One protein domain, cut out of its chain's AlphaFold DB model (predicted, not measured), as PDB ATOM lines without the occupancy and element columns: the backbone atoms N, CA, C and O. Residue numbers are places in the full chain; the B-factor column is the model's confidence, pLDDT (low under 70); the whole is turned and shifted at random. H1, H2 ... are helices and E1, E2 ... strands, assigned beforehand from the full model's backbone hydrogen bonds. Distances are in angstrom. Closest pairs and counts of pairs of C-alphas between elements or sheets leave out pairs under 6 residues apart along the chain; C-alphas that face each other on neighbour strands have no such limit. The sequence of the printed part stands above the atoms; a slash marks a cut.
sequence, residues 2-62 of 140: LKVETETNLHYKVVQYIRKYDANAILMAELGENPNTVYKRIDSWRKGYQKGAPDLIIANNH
ATOM      1  N   LEU A   2      46.771 101.622  57.054       39.06
ATOM      2  CA  LEU A   2      47.946 101.600  57.937       39.06
ATOM      3  C   LEU A   2      48.548 103.009  57.979       39.06
ATOM      4  O   LEU A   2      48.937 103.537  56.941       39.06
ATOM      5  N   LYS A   3      48.582 103.632  59.160       48.25
ATOM      6  CA  LYS A   3      49.190 104.952  59.356       48.25
ATOM      7  C   LYS A   3      50.679 104.764  59.639       48.25
ATOM      8  O   LYS A   3      51.035 104.169  60.654       48.25
ATOM      9  N   VAL A   4      51.529 105.248  58.737       54.34
ATOM     10  CA  VAL A   4      52.975 105.321  58.973       54.34
ATOM     11  C   VAL A   4      53.208 106.427  60.000       54.34
ATOM     12  O   VAL A   4      52.834 107.577  59.776       54.34
ATOM     13  N   GLU A   5      53.739 106.059  61.161       61.00
ATOM     14  CA  GLU A   5      54.110 106.996  62.222       61.00
ATOM     15  C   GLU A   5      55.588 107.362  62.065       61.00
ATOM     16  O   GLU A   5      56.397 106.518  61.681       61.00
ATOM     17  N   THR A   6      55.937 108.615  62.355       72.25
ATOM     18  CA  THR A   6      57.336 109.058  62.373       72.25
ATOM     19  C   THR A   6      58.056 108.515  63.608       72.25
ATOM     20  O   THR A   6      57.422 108.196  64.619       72.25
ATOM     21  N   GLU A   7      59.387 108.453  63.554       61.75
ATOM     22  CA  GLU A   7      60.229 108.073  64.695       61.75
ATOM     23  C   GLU A   7      59.974 108.979  65.912       61.75
ATOM     24  O   GLU A   7      59.801 108.505  67.035       61.75
ATOM     25  N   THR A   8      59.785 110.279  65.672       71.38
ATOM     26  CA  THR A   8      59.395 111.256  66.698       71.38
ATOM     27  C   THR A   8      58.068 110.904  67.383       71.38
ATOM     28  O   THR A   8      57.972 110.914  68.611       71.38
ATOM     29  N   ASN A   9      57.027 110.564  66.612       67.81
ATOM     30  CA  ASN A   9      55.717 110.218  67.177       67.81
ATOM     31  C   ASN A   9      55.785 108.938  68.012       67.81
ATOM     32  O   ASN A   9      55.095 108.807  69.026       67.81
ATOM     33  N   LEU A  10      56.603 107.983  67.574       68.81
ATOM     34  CA  LEU A  10      56.853 106.745  68.293       68.81
ATOM     35  C   LEU A  10      57.574 107.015  69.619       68.81
ATOM     36  O   LEU A  10      57.119 106.531  70.656       68.81
ATOM     37  N   HIS A  11      58.612 107.852  69.606       69.56
ATOM     38  CA  HIS A  11      59.337 108.261  70.808       69.56
ATOM     39  C   HIS A  11      58.389 108.864  71.860       69.56
ATOM     40  O   HIS A  11      58.400 108.454  73.022       69.56
ATOM     41  N   TYR A  12      57.487 109.766  71.459       78.31
ATOM     42  CA  TYR A  12      56.508 110.357  72.380       78.31
ATOM     43  C   TYR A  12      55.561 109.330  72.999       78.31
ATOM     44  O   TYR A  12      55.300 109.386  74.202       78.31
ATOM     45  N   LYS A  13      55.069 108.367  72.212       72.50
ATOM     46  CA  LYS A  13      54.195 107.302  72.727       72.50
ATOM     47  C   LYS A  13      54.923 106.416  73.741       72.50
ATOM     48  O   LYS A  13      54.329 106.045  74.751       72.50
ATOM     49  N   VAL A  14      56.201 106.116  73.504       71.06
ATOM     50  CA  VAL A  14      57.037 105.343  74.436       71.06
ATOM     51  C   VAL A  14      57.234 106.103  75.748       71.06
ATOM     52  O   VAL A  14      56.991 105.544  76.816       71.06
ATOM     53  N   VAL A  15      57.575 107.393  75.697       73.69
ATOM     54  CA  VAL A  15      57.729 108.219  76.908       73.69
ATOM     55  C   VAL A  15      56.411 108.334  77.681       73.69
ATOM     56  O   VAL A  15      56.404 108.177  78.902       73.69
ATOM     57  N   GLN A  16      55.287 108.559  76.993       76.62
ATOM     58  CA  GLN A  16      53.958 108.604  77.618       76.62
ATOM     59  C   GLN A  16      53.603 107.283  78.303       76.62
ATOM     60  O   GLN A  16      53.076 107.289  79.415       76.62
ATOM     61  N   TYR A  17      53.907 106.157  77.656       75.81
ATOM     62  CA  TYR A  17      53.713 104.837  78.239       75.81
ATOM     63  C   TYR A  17      54.533 104.683  79.524       75.81
ATOM     64  O   TYR A  17      53.962 104.367  80.563       75.81
ATOM     65  N   ILE A  18      55.836 104.984  79.491       70.00
ATOM     66  CA  ILE A  18      56.695 104.856  80.676       70.00
ATOM     67  C   ILE A  18      56.179 105.743  81.809       70.00
ATOM     68  O   ILE A  18      55.952 105.249  82.905       70.00
ATOM     69  N   ARG A  19      55.884 107.021  81.540       77.25
ATOM     70  CA  ARG A  19      55.374 107.957  82.556       77.25
ATOM     71  C   ARG A  19      54.042 107.529  83.170       77.25
ATOM     72  O   ARG A  19      53.787 107.846  84.326       77.25
ATOM     73  N   LYS A  20      53.197 106.819  82.418       70.00
ATOM     74  CA  LYS A  20      51.923 106.296  82.923       70.00
ATOM     75  C   LYS A  20      52.116 105.189  83.965       70.00
ATOM     76  O   LYS A  20      51.307 105.101  84.883       70.00
ATOM     77  N   TYR A  21      53.134 104.343  83.808       69.12
ATOM     78  CA  TYR A  21      53.352 103.167  84.666       69.12
ATOM     79  C   TYR A  21      54.461 103.360  85.707       69.12
ATOM     80  O   TYR A  21      54.398 102.765  86.776       69.12
ATOM     81  N   ASP A  22      55.437 104.213  85.417       67.25
ATOM     82  CA  ASP A  22      56.511 104.614  86.317       67.25
ATOM     83  C   ASP A  22      56.753 106.123  86.171       67.25
ATOM     84  O   ASP A  22      57.618 106.599  85.429       67.25
ATOM     85  N   ALA A  23      55.932 106.902  86.879       74.56
ATOM     86  CA  ALA A  23      56.001 108.360  86.852       74.56
ATOM     87  C   ALA A  23      57.359 108.895  87.339       74.56
ATOM     88  O   ALA A  23      57.796 109.953  86.880       74.56
ATOM     89  N   ASN A  24      58.042 108.141  88.207       72.94
ATOM     90  CA  ASN A  24      59.317 108.511  88.814       72.94
ATOM     91  C   ASN A  24      60.528 108.050  87.997       72.94
ATOM     92  O   ASN A  24      61.659 108.315  88.403       72.94
ATOM     93  N   ALA A  25      60.316 107.403  86.846       67.94
ATOM     94  CA  ALA A  25      61.408 106.996  85.980       67.94
ATOM     95  C   ALA A  25      62.301 108.185  85.590       67.94
ATOM     96  O   ALA A  25      61.836 109.224  85.095       67.94
ATOM     97  N   ILE A  26      63.602 108.008  85.794       73.25
ATOM     98  CA  ILE A  26      64.654 108.913  85.357       73.25
ATOM     99  C   ILE A  26      64.919 108.591  83.891       73.25
ATOM    100  O   ILE A  26      65.557 107.595  83.556       73.25
ATOM    101  N   LEU A  27      64.379 109.427  83.011       72.44
ATOM    102  CA  LEU A  27      64.546 109.307  81.568       72.44
ATOM    103  C   LEU A  27      65.587 110.314  81.097       72.44
ATOM    104  O   LEU A  27      65.460 111.506  81.381       72.44
ATOM    105  N   MET A  28      66.580 109.846  80.351       67.50
ATOM    106  CA  MET A  28      67.544 110.689  79.655       67.50
ATOM    107  C   MET A  28      67.318 110.502  78.160       67.50
ATOM    108  O   MET A  28      67.536 109.417  77.628       67.50
ATOM    109  N   ALA A  29      66.824 111.543  77.499       71.75
ATOM    110  CA  ALA A  29      66.722 111.564  76.048       71.75
ATOM    111  C   ALA A  29      68.034 112.098  75.475       71.75
ATOM    112  O   ALA A  29      68.549 113.122  75.935       71.75
ATOM    113  N   GLU A  30      68.570 111.410  74.478       70.00
ATOM    114  CA  GLU A  30      69.723 111.910  73.744       70.00
ATOM    115  C   GLU A  30      69.296 112.811  72.576       70.00
ATOM    116  O   GLU A  30      68.125 113.149  72.408       70.00
ATOM    117  N   LEU A  31      70.264 113.262  71.774       65.31
ATOM    118  CA  LEU A  31      69.999 114.172  70.659       65.31
ATOM    119  C   LEU A  31      69.076 113.576  69.588       65.31
ATOM    120  O   LEU A  31      68.452 114.359  68.873       65.31
ATOM    121  N   GLY A  32      68.989 112.250  69.457       63.84
ATOM    122  CA  GLY A  32      68.205 111.588  68.410       63.84
ATOM    123  C   GLY A  32      68.458 112.191  67.020       63.84
ATOM    124  O   GLY A  32      69.600 112.465  66.634       63.84
ATOM    125  N   GLU A  33      67.382 112.493  66.290       57.59
ATOM    126  CA  GLU A  33      67.404 113.105  64.950       57.59
ATOM    127  C   GLU A  33      67.803 114.606  64.909       57.59
ATOM    128  O   GLU A  33      67.897 115.197  63.828       57.59
ATOM    129  N   ASN A  34      68.079 115.268  66.045       62.03
ATOM    130  CA  ASN A  34      68.304 116.726  66.095       62.03
ATOM    131  C   ASN A  34      69.473 117.320  65.278       62.03
ATOM    132  O   ASN A  34      69.399 118.521  64.966       62.03
ATOM    133  N   PRO A  35      70.565 116.609  64.927       65.88
ATOM    134  CA  PRO A  35      71.647 117.216  64.161       65.88
ATOM    135  C   PRO A  35      71.299 117.362  62.664       65.88
ATOM    136  O   PRO A  35      71.875 116.713  61.785       65.88
ATOM    137  N   ASN A  36      70.377 118.272  62.346       75.81
ATOM    138  CA  ASN A  36      69.943 118.565  60.975       75.81
ATOM    139  C   ASN A  36      70.852 119.553  60.219       75.81
ATOM    140  O   ASN A  36      70.679 119.763  59.024       75.81
ATOM    141  N   THR A  37      71.840 120.148  60.895       83.19
ATOM    142  CA  THR A  37      72.827 121.059  60.294       83.19
ATOM    143  C   THR A  37      74.244 120.696  60.727       83.19
ATOM    144  O   THR A  37      74.455 120.100  61.789       83.19
ATOM    145  N   VAL A  38      75.232 121.093  59.921       85.06
ATOM    146  CA  VAL A  38      76.659 120.893  60.225       85.06
ATOM    147  C   VAL A  38      77.043 121.577  61.539       85.06
ATOM    148  O   VAL A  38      77.727 120.974  62.361       85.06
ATOM    149  N   TYR A  39      76.536 122.790  61.782       87.44
ATOM    150  CA  TYR A  39      76.793 123.520  63.024       87.44
ATOM    151  C   TYR A  39      76.307 122.746  64.254       87.44
ATOM    152  O   TYR A  39      77.078 122.539  65.189       87.44
ATOM    153  N   LYS A  40      75.065 122.237  64.223       83.06
ATOM    154  CA  LYS A  40      74.526 121.419  65.317       83.06
ATOM    155  C   LYS A  40      75.348 120.151  65.529       83.06
ATOM    156  O   LYS A  40      75.637 119.828  66.665       83.06
ATOM    157  N   ARG A  41      75.799 119.473  64.466       80.62
ATOM    158  CA  ARG A  41      76.666 118.282  64.592       80.62
ATOM    159  C   ARG A  41      77.981 118.584  65.309       80.62
ATOM    160  O   ARG A  41      78.372 117.823  66.187       80.62
ATOM    161  N   ILE A  42      78.648 119.676  64.939       86.12
ATOM    162  CA  ILE A  42      79.924 120.083  65.546       86.12
ATOM    163  C   ILE A  42      79.722 120.472  67.012       86.12
ATOM    164  O   ILE A  42      80.491 120.045  67.868       86.12
ATOM    165  N   ASP A  43      78.685 121.255  67.308       86.50
ATOM    166  CA  ASP A  43      78.337 121.655  68.674       86.50
ATOM    167  C   ASP A  43      77.981 120.441  69.550       86.50
ATOM    168  O   ASP A  43      78.508 120.289  70.649       86.50
ATOM    169  N   SER A  44      77.176 119.514  69.029       82.44
ATOM    170  CA  SER A  44      76.850 118.245  69.682       82.44
ATOM    171  C   SER A  44      78.094 117.409  69.977       82.44
ATOM    172  O   SER A  44      78.276 116.944  71.098       82.44
ATOM    173  N   TRP A  45      78.999 117.260  69.010       83.12
ATOM    174  CA  TRP A  45      80.243 116.529  69.241       83.12
ATOM    175  C   TRP A  45      81.105 117.197  70.324       83.12
ATOM    176  O   TRP A  45      81.600 116.519  71.222       83.12
ATOM    177  N   ARG A  46      81.214 118.533  70.314       84.75
ATOM    178  CA  ARG A  46      81.937 119.300  71.348       84.75
ATOM    179  C   ARG A  46      81.315 119.172  72.738       84.75
ATOM    180  O   ARG A  46      82.031 119.258  73.728       84.75
ATOM    181  N   LYS A  47      80.003 118.950  72.812       82.44
ATOM    182  CA  LYS A  47      79.262 118.682  74.053       82.44
ATOM    183  C   LYS A  47      79.352 117.220  74.512       82.44
ATOM    184  O   LYS A  47      78.755 116.875  75.524       82.44
ATOM    185  N   GLY A  48      80.103 116.376  73.799       76.88
ATOM    186  CA  GLY A  48      80.365 114.987  74.179       76.88
ATOM    187  C   GLY A  48      79.348 113.974  73.654       76.88
ATOM    188  O   GLY A  48      79.456 112.794  73.978       76.88
ATOM    189  N   TYR A  49      78.391 114.392  72.823       76.06
ATOM    190  CA  TYR A  49      77.454 113.459  72.206       76.06
ATOM    191  C   TYR A  49      78.157 112.578  71.171       76.06
ATOM    192  O   TYR A  49      78.948 113.056  70.351       76.06
ATOM    193  N   GLN A  50      77.836 111.286  71.187       68.88
ATOM    194  CA  GLN A  50      78.455 110.289  70.320       68.88
ATOM    195  C   GLN A  50      77.484 109.789  69.251       68.88
ATOM    196  O   GLN A  50      76.267 109.771  69.425       68.88
ATOM    197  N   LYS A  51      78.030 109.384  68.103       65.19
ATOM    198  CA  LYS A  51      77.241 108.766  67.034       65.19
ATOM    199  C   LYS A  51      76.778 107.373  67.473       65.19
ATOM    200  O   LYS A  51      77.601 106.589  67.931       65.19
ATOM    201  N   GLY A  52      75.510 107.044  67.216       65.25
ATOM    202  CA  GLY A  52      74.941 105.720  67.507       65.25
ATOM    203  C   GLY A  52      74.583 105.511  68.976       65.25
ATOM    204  O   GLY A  52      74.358 104.378  69.391       65.25
ATOM    205  N   ALA A  53      74.568 106.592  69.748       61.97
ATOM    206  CA  ALA A  53      74.096 106.582  71.111       61.97
ATOM    207  C   ALA A  53      72.539 106.533  71.123       61.97
ATOM    208  O   ALA A  53      71.910 106.918  70.127       61.97
ATOM    209  N   PRO A  54      71.929 105.891  72.135       67.19
ATOM    210  CA  PRO A  54      70.518 105.496  72.113       67.19
ATOM    211  C   PRO A  54      69.565 106.685  72.290       67.19
ATOM    212  O   PRO A  54      69.796 107.554  73.121       67.19
ATOM    213  N   ASP A  55      68.420 106.679  71.599       67.81
ATOM    214  CA  ASP A  55      67.468 107.804  71.647       67.81
ATOM    215  C   ASP A  55      66.885 108.068  73.045       67.81
ATOM    216  O   ASP A  55      66.559 109.207  73.387       67.81
ATOM    217  N   LEU A  56      66.743 107.021  73.863       69.50
ATOM    218  CA  LEU A  56      66.184 107.092  75.210       69.50
ATOM    219  C   LEU A  56      66.901 106.119  76.153       69.50
ATOM    220  O   LEU A  56      66.972 104.922  75.882       69.50
ATOM    221  N   ILE A  57      67.357 106.622  77.298       70.62
ATOM    222  CA  ILE A  57      67.965 105.846  78.384       70.62
ATOM    223  C   ILE A  57      67.077 105.948  79.625       70.62
ATOM    224  O   ILE A  57      66.644 107.036  80.005       70.62
ATOM    225  N   ILE A  58      66.838 104.818  80.292       69.50
ATOM    226  CA  ILE A  58      66.151 104.763  81.588       69.50
ATOM    227  C   ILE A  58      67.207 104.546  82.676       69.50
ATOM    228  O   ILE A  58      67.770 103.463  82.792       69.50
ATOM    229  N   ALA A  59      67.482 105.579  83.470       65.69
ATOM    230  CA  ALA A  59      68.538 105.612  84.486       65.69
ATOM    231  C   ALA A  59      68.002 105.413  85.912       65.69
ATOM    232  O   ALA A  59      68.413 106.095  86.851       65.69
ATOM    233  N   ASN A  60      67.068 104.481  86.089       56.28
ATOM    234  CA  ASN A  60      66.600 104.117  87.423       56.28
ATOM    235  C   ASN A  60      67.626 103.209  88.110       56.28
ATOM    236  O   ASN A  60      68.004 102.170  87.570       56.28
ATOM    237  N   ASN A  61      68.054 103.584  89.317       48.22
ATOM    238  CA  ASN A  61      69.039 102.849  90.110       48.22
ATOM    239  C   ASN A  61      68.385 101.632  90.797       48.22
ATOM    240  O   ASN A  61      68.236 101.589  92.017       48.22
ATOM    241  N   HIS A  62      67.915 100.664  90.011       47.28
ATOM    242  CA  HIS A  62      67.320  99.436  90.540       47.28
ATOM    243  C   HIS A  62      68.432  98.438  90.889       47.28
ATOM    244  O   HIS A  62      69.270  98.119  90.048       47.28
TER     245      HIS A  62
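Overview. This is residues 2 to 62 of the 140 residues of an uncharacterized protein of Pocillopora damicornis (UniProt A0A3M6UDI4). A small, loose, flat model: a short two-stranded ribbon, E1 and E2, lies between helix H1 beside it and helix H2, held in the loop of residues 30 to 55 that joins the strands. The 61 printed residues hold H1, E1, H2 and E2 in that order, the strands antiparallel. The class is mostly helix, with under half of the residues in named elements. The radius of gyration of the C-alphas is 14.0 A, the spans 38 by 38 by 14 A.

Arrangement. H1, residues 7 to 21, and E1, residues 27 to 29, are near each other, with 5 pairs of C-alphas within 10 A. H1 and H2, residues 38 to 46, are apart. H1 and E2, residues 56 to 58, are only just apart, at 8.2 A. E1 and E2 are antiparallel at 160 degrees; N 28 and O 57 are within hydrogen-bond range at 2.8 A. In H1 and H2 every O i to N i+4 pair is within range.

Along the chain. H1 spans 21.7 A from C-alpha 7 at (60.229, 108.073, 64.695); H2 spans 12.4 A, E1 6.3 A and E2 6.8 A, ending at C-alpha 58 at (66.151, 104.763, 81.588).

Size, cuts and confidence. The C-alphas farthest apart, of Leu 2 and Arg 46, are 40.6 A apart. The printed part has no cut and no long link. Mean pLDDT of the printed part is 70.1; 29 residues are under 70, among them 50 to 56.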